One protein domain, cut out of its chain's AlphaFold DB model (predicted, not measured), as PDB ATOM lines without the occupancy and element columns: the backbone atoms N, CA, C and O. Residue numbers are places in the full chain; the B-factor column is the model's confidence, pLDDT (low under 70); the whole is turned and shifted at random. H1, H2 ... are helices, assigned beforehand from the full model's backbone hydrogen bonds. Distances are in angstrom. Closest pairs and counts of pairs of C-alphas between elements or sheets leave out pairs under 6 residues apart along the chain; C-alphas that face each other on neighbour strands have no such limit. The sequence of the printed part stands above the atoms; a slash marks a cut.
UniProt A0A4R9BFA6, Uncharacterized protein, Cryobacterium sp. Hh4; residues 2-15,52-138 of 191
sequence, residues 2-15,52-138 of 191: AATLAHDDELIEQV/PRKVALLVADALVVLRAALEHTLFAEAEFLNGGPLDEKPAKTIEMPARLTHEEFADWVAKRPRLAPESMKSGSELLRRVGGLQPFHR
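This is residues 2 to 15 and 52 to 138 of the 191 residues of an uncharacterized protein of Cryobacterium sp. Hh4 (UniProt A0A4R9BFA6). What is the shape? One long helix, H2, is a spine; H1 runs antiparallel beside its first half, and the short helices H3, H4, H5 and H6 with their links gather loosely beside its other half. What is it made of? The printed part has 101 residues with six named helices, H1 to H6 in chain order, and no named strand: all helix. How large is it? It is only just loose, close to compact, with a radius of gyration of the C-alphas of 15.4 A and spans of 45 by 31 by 19 A.

Where does the first helix lie? H1, residues 2 to 15, begins at C-alpha 2 (175.460, 144.201, 262.569) and is 20.2 A long. Which helices follow? H2, residues 53 to 82, is 43.9 A long, and H3 is residues 88 to 91. H4, residues 102 to 110, is 12.2 A long and H5, residues 125 to 132, 10.6 A. H6, residues 135 to 138, ends at C-alpha 138 (152.285, 137.174, 248.530).

How do H1 and H2 stand? They touch, H2 with residues 55 to 69 alone, at a shallow tilt of 22 degrees, opposite ways; their closest C-alphas, Asp 8 and Ala 62, are 5.4 A apart. What of the others? H2 is close but not clearly touching to H3, closest C-alphas Phe 75 and Ala 91 at 7.0 A, and to H5, Ala 78 and Leu 126 at 7.7 A. H4 is close but not clearly touching to H5, closest C-alphas Phe 105 and Gly 131 at 7.6 A, and to H6, His 102 and Phe 136 at 6.9 A; H2 and H4 are apart. And the backbones? In H1, H2, H4 and H5 every O i to N i+4 pair is within hydrogen-bond range; H3 and H6 are too short for such a pair.

Is anything missing? Residues 16 to 51 are not printed; C-alphas 15 and 52 are 10.2 A apart across the cut. Which link is long? That from H4 to H5, 14 residues. Is confidence low anywhere? No printed residue is under 70, and the mean pLDDT of the printed part is 94.5.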
ATOM      1  N   ALA A   2     176.051 143.247 261.612       85.25
ATOM      2  CA  ALA A   2     175.460 144.201 262.569       85.25
ATOM      3  C   ALA A   2     175.449 145.664 262.075       85.25
ATOM      4  O   ALA A   2     174.421 146.318 262.144       85.25
ATOM      5  N   ALA A   3     176.554 146.148 261.493       88.31
ATOM      6  CA  ALA A   3     176.620 147.502 260.935       88.31
ATOM      7  C   ALA A   3     175.676 147.724 259.734       88.31
ATOM      8  O   ALA A   3     175.121 148.803 259.589       88.31
ATOM      9  N   THR A   4     175.475 146.709 258.885       88.50
ATOM     10  CA  THR A   4     174.564 146.787 257.729       88.50
ATOM     11  C   THR A   4     173.112 146.904 258.180       88.50
ATOM     12  O   THR A   4     172.374 147.707 257.630       88.50
ATOM     13  N   LEU A   5     172.718 146.133 259.197       89.62
ATOM     14  CA  LEU A   5     171.369 146.204 259.760       89.62
ATOM     15  C   LEU A   5     171.137 147.520 260.509       89.62
ATOM     16  O   LEU A   5     170.106 148.139 260.319       89.62
ATOM     17  N   ALA A   6     172.125 147.992 261.272       93.25
ATOM     18  CA  ALA A   6     172.027 149.290 261.938       93.25
ATOM     19  C   ALA A   6     171.848 150.447 260.938       93.25
ATOM     20  O   ALA A   6     171.114 151.389 261.210       93.25
ATOM     21  N   HIS A   7     172.503 150.370 259.777       92.81
ATOM     22  CA  HIS A   7     172.322 151.359 258.719       92.81
ATOM     23  C   HIS A   7     170.932 151.277 258.067       92.81
ATOM     24  O   HIS A   7     170.342 152.309 257.764       92.81
ATOM     25  N   ASP A   8     170.389 150.073 257.878       92.81
ATOM     26  CA  ASP A   8     169.008 149.911 257.410       92.81
ATOM     27  C   ASP A   8     167.993 150.502 258.402       92.81
ATOM     28  O   ASP A   8     167.108 151.257 258.000       92.81
ATOM     29  N   ASP A   9     168.174 150.247 259.701       94.06
ATOM     30  CA  ASP A   9     167.336 150.818 260.761       94.06
ATOM     31  C   ASP A   9     167.362 152.358 260.736       94.06
ATOM     32  O   ASP A   9     166.315 153.000 260.838       94.06
ATOM     33  N   GLU A  10     168.537 152.963 260.520       96.12
ATOM     34  CA  GLU A  10     168.692 154.416 260.366       96.12
ATOM     35  C   GLU A  10     167.922 154.952 259.142       96.12
ATOM     36  O   GLU A  10     167.268 155.996 259.212       96.12
ATOM     37  N   LEU A  11     167.962 154.244 258.007       94.44
ATOM     38  CA  LEU A  11     167.205 154.631 256.812       94.44
ATOM     39  C   LEU A  11     165.692 154.536 257.049       94.44
ATOM     40  O   LEU A  11     164.945 155.420 256.619       94.44
ATOM     41  N   ILE A  12     165.237 153.500 257.759       92.62
ATOM     42  CA  ILE A  12     163.830 153.323 258.140       92.62
ATOM     43  C   ILE A  12     163.376 154.449 259.077       92.62
ATOM     44  O   ILE A  12     162.292 155.006 258.877       92.62
ATOM     45  N   GLU A  13     164.202 154.830 260.053       96.62
ATOM     46  CA  GLU A  13     163.934 155.955 260.953       96.62
ATOM     47  C   GLU A  13     163.760 157.264 260.171       96.62
ATOM     48  O   GLU A  13     162.732 157.932 260.304       96.62
ATOM     49  N   GLN A  14     164.682 157.578 259.253       96.94
ATOM     50  CA  GLN A  14     164.590 158.778 258.409       96.94
ATOM     51  C   GLN A  14     163.330 158.798 257.530       96.94
ATOM     52  O   GLN A  14     162.730 159.856 257.314       96.94
ATOM     53  N   VAL A  15     162.911 157.643 256.999       95.75
ATOM     54  CA  VAL A  15     161.641 157.525 256.264       95.75
ATOM     55  C   VAL A  15     160.461 157.833 257.185       95.75
ATOM     56  O   VAL A  15     159.571 158.592 256.796       95.75
ATOM     57  N   PRO A  52     156.635 163.370 249.311       93.06
ATOM     58  CA  PRO A  52     157.984 163.896 249.166       93.06
ATOM     59  C   PRO A  52     158.900 162.911 248.428       93.06
ATOM     60  O   PRO A  52     159.100 161.779 248.866       93.06
ATOM     61  N   ARG A  53     159.543 163.362 247.341       95.12
ATOM     62  CA  ARG A  53     160.466 162.537 246.532       95.12
ATOM     63  C   ARG A  53     161.561 161.860 247.368       95.12
ATOM     64  O   ARG A  53     161.980 160.753 247.039       95.12
ATOM     65  N   LYS A  54     162.010 162.514 248.446       95.25
ATOM     66  CA  LYS A  54     163.025 161.985 249.369       95.25
ATOM     67  C   LYS A  54     162.602 160.652 250.001       95.25
ATOM     68  O   LYS A  54     163.457 159.790 250.161       95.25
ATOM     69  N   VAL A  55     161.309 160.448 250.271       94.81
ATOM     70  CA  VAL A  55     160.784 159.184 250.821       94.81
ATOM     71  C   VAL A  55     161.067 158.025 249.867       94.81
ATOM     72  O   VAL A  55     161.654 157.031 250.274       94.81
ATOM     73  N   ALA A  56     160.729 158.171 248.582       93.88
ATOM     74  CA  ALA A  56     160.960 157.117 247.593       93.88
ATOM     75  C   ALA A  56     162.453 156.773 247.434       93.88
ATOM     76  O   ALA A  56     162.796 155.612 247.233       93.88
ATOM     77  N   LEU A  57     163.335 157.774 247.543       95.75
ATOM     78  CA  LEU A  57     164.784 157.568 247.469       95.75
ATOM     79  C   LEU A  57     165.323 156.809 248.686       95.75
ATOM     80  O   LEU A  57     166.075 155.860 248.503       95.75
ATOM     81  N   LEU A  58     164.915 157.186 249.899       95.00
ATOM     82  CA  LEU A  58     165.347 156.501 251.121       95.00
ATOM     83  C   LEU A  58     164.810 155.070 251.202       95.00
ATOM     84  O   LEU A  58     165.541 154.164 251.578       95.00
ATOM     85  N   VAL A  59     163.559 154.843 250.790       94.88
ATOM     86  CA  VAL A  59     162.999 153.485 250.710       94.88
ATOM     87  C   VAL A  59     163.786 152.633 249.717       94.88
ATOM     88  O   VAL A  59     164.076 151.474 250.001       94.88
ATOM     89  N   ALA A  60     164.148 153.185 248.555       94.62
ATOM     90  CA  ALA A  60     164.974 152.462 247.594       94.62
ATOM     91  C   ALA A  60     166.346 152.097 248.183       94.62
ATOM     92  O   ALA A  60     166.807 150.977 247.969       94.62
ATOM     93  N   ASP A  61     166.960 153.005 248.941       96.00
ATOM     94  CA  ASP A  61     168.245 152.775 249.605       96.00
ATOM     95  C   ASP A  61     168.144 151.677 250.677       96.00
ATOM     96  O   ASP A  61     168.889 150.698 250.630       96.00
ATOM     97  N   ALA A  62     167.133 151.745 251.548       93.19
ATOM     98  CA  ALA A  62     166.863 150.722 252.563       93.19
ATOM     99  C   ALA A  62     166.681 149.331 251.931       93.19
ATOM    100  O   ALA A  62     167.305 148.350 252.328       93.19
ATOM    101  N   LEU A  63     165.905 149.235 250.845       92.44
ATOM    102  CA  LEU A  63     165.713 147.969 250.129       92.44
ATOM    103  C   LEU A  63     167.017 147.404 249.541       92.44
ATOM    104  O   LEU A  63     167.180 146.181 249.484       92.44
ATOM    105  N   VAL A  64     167.947 148.260 249.107       94.31
ATOM    106  CA  VAL A  64     169.276 147.834 248.640       94.31
ATOM    107  C   VAL A  64     170.113 147.304 249.805       94.31
ATOM    108  O   VAL A  64     170.712 146.232 249.680       94.31
ATOM    109  N   VAL A  65     170.116 147.995 250.947       95.06
ATOM    110  CA  VAL A  65     170.845 147.575 252.155       95.06
ATOM    111  C   VAL A  65     170.298 146.250 252.697       95.06
ATOM    112  O   VAL A  65     171.073 145.323 252.951       95.06
ATOM    113  N   LEU A  66     168.974 146.101 252.783       92.88
ATOM    114  CA  LEU A  66     168.306 144.853 253.169       92.88
ATOM    115  C   LEU A  66     168.663 143.694 252.248       92.88
ATOM    116  O   LEU A  66     168.951 142.590 252.713       92.88
ATOM    117  N   ARG A  67     168.671 143.931 250.932       94.38
ATOM    118  CA  ARG A  67     169.081 142.908 249.970       94.38
ATOM    119  C   ARG A  67     170.517 142.455 250.229       94.38
ATOM    120  O   ARG A  67     170.759 141.251 250.281       94.38
ATOM    121  N   ALA A  68     171.441 143.390 250.436       94.00
ATOM    122  CA  ALA A  68     172.830 143.062 250.745       94.00
ATOM    123  C   ALA A  68     172.950 142.269 252.061       94.00
ATOM    124  O   ALA A  68     173.702 141.298 252.142       94.00
ATOM    125  N   ALA A  69     172.171 142.628 253.087       94.81
ATOM    126  CA  ALA A  69     172.125 141.887 254.346       94.81
ATOM    127  C   ALA A  69     171.612 140.445 254.162       94.81
ATOM    128  O   ALA A  69     172.188 139.504 254.722       94.81
ATOM    129  N   LEU A  70     170.571 140.250 253.347       95.12
ATOM    130  CA  LEU A  70     170.060 138.922 252.997       95.12
ATOM    131  C   LEU A  70     171.094 138.099 252.225       95.12
ATOM    132  O   LEU A  70     171.294 136.931 252.544       95.12
ATOM    133  N   GLU A  71     171.779 138.690 251.248       95.69
ATOM    134  CA  GLU A  71     172.815 138.008 250.462       95.69
ATOM    135  C   GLU A  71     174.013 137.593 251.331       95.69
ATOM    136  O   GLU A  71     174.480 136.460 251.222       95.69
ATOM    137  N   HIS A  72     174.442 138.433 252.279       95.75
ATOM    138  CA  HIS A  72     175.451 138.052 253.274       95.75
ATOM    139  C   HIS A  72     174.983 136.923 254.198       95.75
ATOM    140  O   HIS A  72     175.763 136.030 254.530       95.75
ATOM    141  N   THR A  73     173.710 136.934 254.595       96.00
ATOM    142  CA  THR A  73     173.135 135.859 255.415       96.00
ATOM    143  C   THR A  73     173.099 134.542 254.637       96.00
ATOM    144  O   THR A  73     173.487 133.503 255.167       96.00
ATOM    145  N   LEU A  74     172.700 134.580 253.360       96.69
ATOM    146  CA  LEU A  74     172.741 133.418 252.470       96.69
ATOM    147  C   LEU A  74     174.164 132.898 252.269       96.69
ATOM    148  O   LEU A  74     174.359 131.687 252.219       96.69
ATOM    149  N   PHE A  75     175.142 133.797 252.152       96.75
ATOM    150  CA  PHE A  75     176.548 133.432 252.036       96.75
ATOM    151  C   PHE A  75     177.030 132.660 253.269       96.75
ATOM    152  O   PHE A  75     177.531 131.545 253.131       96.75
ATOM    153  N   ALA A  76     176.797 133.200 254.468       96.75
ATOM    154  CA  ALA A  76     177.190 132.557 255.721       96.75
ATOM    155  C   ALA A  76     176.490 131.199 255.932       96.75
ATOM    156  O   ALA A  76     177.119 130.225 256.342       96.75
ATOM    157  N   GLU A  77     175.197 131.106 255.610       97.44
ATOM    158  CA  GLU A  77     174.443 129.847 255.683       97.44
ATOM    159  C   GLU A  77     174.967 128.814 254.673       97.44
ATOM    160  O   GLU A  77     175.043 127.624 254.978       97.44
ATOM    161  N   ALA A  78     175.357 129.249 253.472       97.12
ATOM    162  CA  ALA A  78     175.947 128.362 252.479       97.12
ATOM    163  C   ALA A  78     177.305 127.813 252.951       97.12
ATOM    164  O   ALA A  78     177.520 126.611 252.833       97.12
ATOM    165  N   GLU A  79     178.182 128.639 253.536       97.38
ATOM    166  CA  GLU A  79     179.441 128.175 254.148       97.38
ATOM    167  C   GLU A  79     179.191 127.152 255.262       97.38
ATOM    168  O   GLU A  79     179.813 126.085 255.293       97.38
ATOM    169  N   PHE A  80     178.225 127.437 256.139       97.50
ATOM    170  CA  PHE A  80     177.841 126.534 257.219       97.50
ATOM    171  C   PHE A  80     177.377 125.170 256.687       97.50
ATOM    172  O   PHE A  80     177.879 124.131 257.115       97.50
ATOM    173  N   LEU A  81     176.467 125.159 255.707       96.81
ATOM    174  CA  LEU A  81     175.936 123.927 255.115       96.81
ATOM    175  C   LEU A  81     176.965 123.167 254.267       96.81
ATOM    176  O   LEU A  81     176.860 121.950 254.125       96.81
ATOM    177  N   ASN A  82     177.949 123.863 253.697       95.56
ATOM    178  CA  ASN A  82     179.039 123.261 252.932       95.56
ATOM    179  C   ASN A  82     180.217 122.799 253.806       95.56
ATOM    180  O   ASN A  82     181.130 122.158 253.285       95.56
ATOM    181  N   GLY A  83     180.178 123.058 255.117       96.50
ATOM    182  CA  GLY A  83     181.174 122.584 256.078       96.50
ATOM    183  C   GLY A  83     182.484 123.372 256.069       96.50
ATOM    184  O   GLY A  83     183.500 122.857 256.534       96.50
ATOM    185  N   GLY A  84     182.486 124.597 255.540       95.62
ATOM    186  CA  GLY A  84     183.676 125.440 255.499       95.62
ATOM    187  C   GLY A  84     183.550 126.649 254.570       95.62
ATOM    188  O   GLY A  84     182.515 126.826 253.922       95.62
ATOM    189  N   PRO A  85     184.608 127.476 254.498       97.25
ATOM    190  CA  PRO A  85     184.629 128.657 253.645       97.25
ATOM    191  C   PRO A  85     184.412 128.309 252.173       97.25
ATOM    192  O   PRO A  85     184.923 127.298 251.681       97.25
ATOM    193  N   LEU A  86     183.676 129.157 251.457       95.75
ATOM    194  CA  LEU A  86     183.449 128.979 250.024       95.75
ATOM    195  C   LEU A  86     184.593 129.576 249.201       95.75
ATOM    196  O   LEU A  86     185.063 130.682 249.460       95.75
ATOM    197  N   ASP A  87     184.974 128.883 248.129       95.31
ATOM    198  CA  ASP A  87     185.868 129.444 247.119       95.31
ATOM    199  C   ASP A  87     185.245 130.689 246.455       95.31
ATOM    200  O   ASP A  87     184.026 130.796 246.280       95.31
ATOM    201  N   GLU A  88     186.095 131.600 245.974       94.69
ATOM    202  CA  GLU A  88     185.684 132.882 245.382       94.69
ATOM    203  C   GLU A  88     184.676 132.726 244.223       94.69
ATOM    204  O   GLU A  88     183.783 133.553 244.032       94.69
ATOM    205  N   LYS A  89     184.796 131.654 243.428       94.75
ATOM    206  CA  LYS A  89     183.900 131.407 242.288       94.75
ATOM    207  C   LYS A  89     182.478 131.041 242.746       94.75
ATOM    208  O   LYS A  89     181.565 131.756 242.339       94.75
ATOM    209  N   PRO A  90     182.255 129.993 243.567       93.12
ATOM    210  CA  PRO A  90     180.956 129.720 244.184       93.12
ATOM    211  C   PRO A  90     180.386 130.901 244.972       93.12
ATOM    212  O   PRO A  90     179.196 131.189 244.828       93.12
ATOM    213  N   ALA A  91     181.227 131.611 245.733       94.25
ATOM    214  CA  ALA A  91     180.844 132.785 246.520       94.25
ATOM    215  C   ALA A  91     180.119 133.841 245.674       94.25
ATOM    216  O   ALA A  91     179.018 134.268 246.010       94.25
ATOM    217  N   LYS A  92     180.683 134.179 244.507       94.62
ATOM    218  CA  LYS A  92     180.113 135.159 243.564       94.62
ATOM    219  C   LYS A  92     178.786 134.740 242.930       94.62
ATOM    220  O   LYS A  92     178.155 135.551 242.265       94.62
ATOM    221  N   THR A  93     178.374 133.481 243.078       95.31
ATOM    222  CA  THR A  93     177.091 132.996 242.542       95.31
ATOM    223  C   THR A  93     175.947 133.074 243.549       95.31
ATOM    224  O   THR A  93     174.828 132.676 243.212       95.31
ATOM    225  N   ILE A  94     176.217 133.495 244.789       96.06
ATOM    226  CA  ILE A  94     175.198 133.661 245.825       96.06
ATOM    227  C   ILE A  94     174.528 135.016 245.620       96.06
ATOM    228  O   ILE A  94     175.155 136.058 245.758       96.06
ATOM    229  N   GLU A  95     173.243 134.977 245.286       95.62
ATOM    230  CA  GLU A  95     172.393 136.152 245.112       95.62
ATOM    231  C   GLU A  95     170.982 135.839 245.628       95.62
ATOM    232  O   GLU A  95     170.552 134.680 245.601       95.62
ATOM    233  N   MET A  96     170.257 136.865 246.085       96.38
ATOM    234  CA  MET A  96     168.850 136.744 246.471       96.38
ATOM    235  C   MET A  96     167.965 137.152 245.283       96.38
ATOM    236  O   MET A  96     167.912 138.338 244.939       96.38
ATOM    237  N   PRO A  97     167.256 136.216 244.629       95.44
ATOM    238  CA  PRO A  97     166.322 136.576 243.573       95.44
ATOM    239  C   PRO A  97     165.063 137.232 244.160       95.44
ATOM    240  O   PRO A  97     164.684 136.981 245.304       95.44
ATOM    241  N   ALA A  98     164.400 138.052 243.346       94.19
ATOM    242  CA  ALA A  98     163.098 138.647 243.644       94.19
ATOM    243  C   ALA A  98     162.155 138.421 242.451       94.19
ATOM    244  O   ALA A  98     161.860 139.342 241.692       94.19
ATOM    245  N   ARG A  99     161.768 137.162 242.218       95.88
ATOM    246  CA  ARG A  99     160.922 136.778 241.074       95.88
ATOM    247  C   ARG A  99     159.442 136.981 241.374       95.88
ATOM    248  O   ARG A  99     159.005 136.810 242.513       95.88
ATOM    249  N   LEU A 100     158.676 137.340 240.348       93.50
ATOM    250  CA  LEU A 100     157.246 137.629 240.466       93.50
ATOM    251  C   LEU A 100     156.372 136.436 240.090       93.50
ATOM    252  O   LEU A 100     155.181 136.449 240.401       93.50
ATOM    253  N   THR A 101     156.953 135.398 239.483       95.06
ATOM    254  CA  THR A 101     156.258 134.140 239.195       95.06
ATOM    255  C   THR A 101     157.102 132.910 239.532       95.06
ATOM    256  O   THR A 101     158.330 132.976 239.668       95.06
ATOM    257  N   HIS A 102     156.430 131.764 239.661       94.88
ATOM    258  CA  HIS A 102     157.088 130.477 239.873       94.88
ATOM    259  C   HIS A 102     157.951 130.072 238.672       94.88
ATOM    260  O   HIS A 102     159.036 129.525 238.864       94.88
ATOM    261  N   GLU A 103     157.499 130.358 237.448       96.25
ATOM    262  CA  GLU A 103     158.224 130.049 236.212       96.25
ATOM    263  C   GLU A 103     159.529 130.846 236.132       96.25
ATOM    264  O   GLU A 103     160.583 130.270 235.882       96.25
ATOM    265  N   GLU A 104     159.490 132.147 236.436       96.38
ATOM    266  CA  GLU A 104     160.689 132.993 236.470       96.38
ATOM    267  C   GLU A 104     161.720 132.502 237.495       96.38
ATOM    268  O   GLU A 104     162.932 132.593 237.273       96.38
ATOM    269  N   PHE A 105     161.253 131.981 238.632       96.44
ATOM    270  CA  PHE A 105     162.120 131.392 239.646       96.44
ATOM    271  C   PHE A 105     162.697 130.051 239.209       96.44
ATOM    272  O   PHE A 105     163.898 129.840 239.361       96.44
ATOM    273  N   ALA A 106     161.887 129.171 238.619       96.00
ATOM    274  CA  ALA A 106     162.361 127.906 238.068       96.00
ATOM    275  C   ALA A 106     163.418 128.131 236.973       96.00
ATOM    276  O   ALA A 106     164.474 127.497 236.997       96.00
ATOM    277  N   ASP A 107     163.186 129.094 236.081       96.50
ATOM    278  CA  ASP A 107     164.139 129.522 235.057       96.50
ATOM    279  C   ASP A 107     165.442 130.039 235.662       96.50
ATOM    280  O   ASP A 107     166.532 129.715 235.185       96.50
ATOM    281  N   TRP A 108     165.343 130.855 236.712       95.62
ATOM    282  CA  TRP A 108     166.506 131.361 237.427       95.62
ATOM    283  C   TRP A 108     167.314 130.223 238.064       95.62
ATOM    284  O   TRP A 108     168.530 130.173 237.882       95.62
ATOM    285  N   VAL A 109     166.649 129.268 238.723       95.69
ATOM    286  CA  VAL A 109     167.289 128.069 239.285       95.69
ATOM    287  C   VAL A 109     167.982 127.253 238.191       95.69
ATOM    288  O   VAL A 109     169.136 126.859 238.360       95.69
ATOM    289  N   ALA A 110     167.314 127.027 237.057       94.62
ATOM    290  CA  ALA A 110     167.847 126.242 235.943       94.62
ATOM    291  C   ALA A 110     169.069 126.897 235.275       94.62
ATOM    292  O   ALA A 110     169.963 126.196 234.802       94.62
ATOM    293  N   LYS A 111     169.126 128.234 235.249       93.56
ATOM    294  CA  LYS A 111     170.228 129.017 234.663       93.56
ATOM    295  C   LYS A 111     171.420 129.200 235.607       93.56
ATOM    296  O   LYS A 111     172.419 129.792 235.192       93.56
ATOM    297  N   ARG A 112     171.357 128.720 236.857       91.00
ATOM    298  CA  ARG A 112     172.468 128.902 237.799       91.00
ATOM    299  C   ARG A 112     173.752 128.230 237.301       91.00
ATOM    300  O   ARG A 112     173.705 127.136 236.730       91.00
ATOM    301  N   PRO A 113     174.924 128.848 237.539       86.25
ATOM    302  CA  PRO A 113     176.195 128.258 237.156       86.25
ATOM    303  C   PRO A 113     176.388 126.876 237.781       86.25
ATOM    304  O   PRO A 113     176.074 126.661 238.949       86.25
ATOM    305  N   ARG A 114     177.036 125.966 237.043       87.31
ATOM    306  CA  ARG A 114     177.479 124.661 237.577       87.31
ATOM    307  C   ARG A 114     178.381 124.788 238.813       87.31
ATOM    308  O   ARG A 114     178.534 123.823 239.551       87.31
ATOM    309  N   LEU A 115     178.976 125.966 239.003       88.75
ATOM    310  CA  LEU A 115     179.854 126.323 240.114       88.75
ATOM    311  C   LEU A 115     179.104 126.808 241.366       88.75
ATOM    312  O   LEU A 115     179.760 127.187 242.331       88.75
ATOM    313  N   ALA A 116     177.767 126.833 241.366       92.69
ATOM    314  CA  ALA A 116     177.010 127.168 242.567       92.69
ATOM    315  C   ALA A 116     177.311 126.169 243.706       92.69
ATOM    316  O   ALA A 116     177.465 124.971 243.429       92.69
ATOM    317  N   PRO A 117     177.370 126.630 244.972       94.94
ATOM    318  CA  PRO A 117     177.537 125.747 246.125       94.94
ATOM    319  C   PRO A 117     176.486 124.632 246.147       94.94
ATOM    320  O   PRO A 117     175.352 124.843 245.716       94.94
ATOM    321  N   GLU A 118     176.832 123.455 246.679       94.81
ATOM    322  CA  GLU A 118     175.901 122.313 246.756       94.81
ATOM    323  C   GLU A 118     174.613 122.664 247.516       94.81
ATOM    324  O   GLU A 118     173.516 122.329 247.071       94.81
ATOM    325  N   SER A 119     174.740 123.443 248.597       95.88
ATOM    326  CA  SER A 119     173.621 123.984 249.380       95.88
ATOM    327  C   SER A 119     172.683 124.880 248.571       95.88
ATOM    328  O   SER A 119     171.589 125.183 249.016       95.88
ATOM    329  N   MET A 120     173.093 125.298 247.380       95.19
ATOM    330  CA  MET A 120     172.412 126.256 246.527       95.19
ATOM    331  C   MET A 120     171.946 125.641 245.193       95.19
ATOM    332  O   MET A 120     171.397 126.346 244.339       95.19
ATOM    333  N   LYS A 121     172.131 124.327 245.006       94.19
ATOM    334  CA  LYS A 121     171.660 123.581 243.830       94.19
ATOM    335  C   LYS A 121     170.177 123.226 243.921       94.19
ATOM    336  O   LYS A 121     169.566 123.276 244.989       94.19
ATOM    337  N   SER A 122     169.597 122.856 242.779       94.62
ATOM    338  CA  SER A 122     168.214 122.372 242.707       94.62
ATOM    339  C   SER A 122     167.981 121.216 243.687       94.62
ATOM    340  O   SER A 122     168.804 120.308 243.777       94.62
ATOM    341  N   GLY A 123     166.874 121.269 244.428       94.31
ATOM    342  CA  GLY A 123     166.519 120.277 245.451       94.31
ATOM    343  C   GLY A 123     167.154 120.495 246.830       94.31
ATOM    344  O   GLY A 123     166.786 119.796 247.770       94.31
ATOM    345  N   SER A 124     168.062 121.463 246.987       96.56
ATOM    346  CA  SER A 124     168.640 121.790 248.294       96.56
ATOM    347  C   SER A 124     167.652 122.512 249.217       96.56
ATOM    348  O   SER A 124     166.766 123.255 248.785       96.56
ATOM    349  N   GLU A 125     167.846 122.330 250.523       96.94
ATOM    350  CA  GLU A 125     166.997 122.929 251.555       96.94
ATOM    351  C   GLU A 125     167.132 124.460 251.622       96.94
ATOM    352  O   GLU A 125     166.148 125.177 251.810       96.94
ATOM    353  N   LEU A 126     168.342 124.994 251.436       97.00
ATOM    354  CA  LEU A 126     168.551 126.442 251.398       97.00
ATOM    355  C   LEU A 126     167.884 127.063 250.164       97.00
ATOM    356  O   LEU A 126     167.178 128.059 250.308       97.00
ATOM    357  N   LEU A 127     167.986 126.445 248.983       96.69
ATOM    358  CA  LEU A 127     167.274 126.935 247.801       96.69
ATOM    359  C   LEU A 127     165.747 126.867 247.964       96.69
ATOM    360  O   LEU A 127     165.042 127.779 247.532       96.69
ATOM    361  N   ARG A 128     165.225 125.828 248.633       97.12
ATOM    362  CA  ARG A 128     163.799 125.731 248.987       97.12
ATOM    363  C   ARG A 128     163.357 126.904 249.869       97.12
ATOM    364  O   ARG A 128     162.313 127.498 249.604       97.12
ATOM    365  N   ARG A 129     164.154 127.266 250.883       97.12
ATOM    366  CA  ARG A 129     163.901 128.437 251.745       97.12
ATOM    367  C   ARG A 129     163.955 129.749 250.959       97.12
ATOM    368  O   ARG A 129     163.051 130.562 251.111       97.12
ATOM    369  N   VAL A 130     164.937 129.922 250.069       96.94
ATOM    370  CA  VAL A 130     165.014 131.082 249.154       96.94
ATOM    371  C   VAL A 130     163.756 131.188 248.290       96.94
ATOM    372  O   VAL A 130     163.217 132.283 248.135       96.94
ATOM    373  N   GLY A 131     163.254 130.057 247.784       96.31
ATOM    374  CA  GLY A 131     161.976 129.979 247.072       96.31
ATOM    375  C   GLY A 131     160.805 130.480 247.917       96.31
ATOM    376  O   GLY A 131     160.053 131.333 247.466       96.31
ATOM    377  N   GLY A 132     160.712 130.038 249.175       95.31
ATOM    378  CA  GLY A 132     159.667 130.467 250.115       95.31
ATOM    379  C   GLY A 132     159.674 131.963 250.463       95.31
ATOM    380  O   GLY A 132     158.658 132.485 250.913       95.31
ATOM    381  N   LEU A 133     160.789 132.662 250.235       94.56
ATOM    382  CA  LEU A 133     160.914 134.106 250.457       94.56
ATOM    383  C   LEU A 133     160.526 134.951 249.235       94.56
ATOM    384  O   LEU A 133     160.519 136.180 249.321       94.56
ATOM    385  N   GLN A 134     160.218 134.332 248.093       95.19
ATOM    386  CA  GLN A 134     159.976 135.073 246.859       95.19
ATOM    387  C   GLN A 134     158.644 135.850 246.868       95.19
ATOM    388  O   GLN A 134     157.645 135.375 247.420       95.19
ATOM    389  N   PRO A 135     158.583 137.020 246.197       93.44
ATOM    390  CA  PRO A 135     157.379 137.848 246.119       93.44
ATOM    391  C   PRO A 135     156.113 137.135 245.630       93.44
ATOM    392  O   PRO A 135     155.027 137.447 246.120       93.44
ATOM    393  N   PHE A 136     156.218 136.166 244.711       92.44
ATOM    394  CA  PHE A 136     155.046 135.466 244.161       92.44
ATOM    395  C   PHE A 136     154.209 134.717 245.205       92.44
ATOM    396  O   PHE A 136     153.028 134.469 244.973       92.44
ATOM    397  N   HIS A 137     154.762 134.427 246.385       89.06
ATOM    398  CA  HIS A 137     154.000 133.848 247.489       89.06
ATOM    399  C   HIS A 137     153.014 134.828 248.145       89.06
ATOM    400  O   HIS A 137     152.058 134.387 248.782       89.06
ATOM    401  N   ARG A 138     153.185 136.147 247.965       82.25
ATOM    402  CA  ARG A 138     152.285 137.174 248.530       82.25
ATOM    403  C   ARG A 138     150.972 137.311 247.755       82.25
ATOM    404  O   ARG A 138     149.965 137.705 248.331       82.25
TER     405      ARG A 138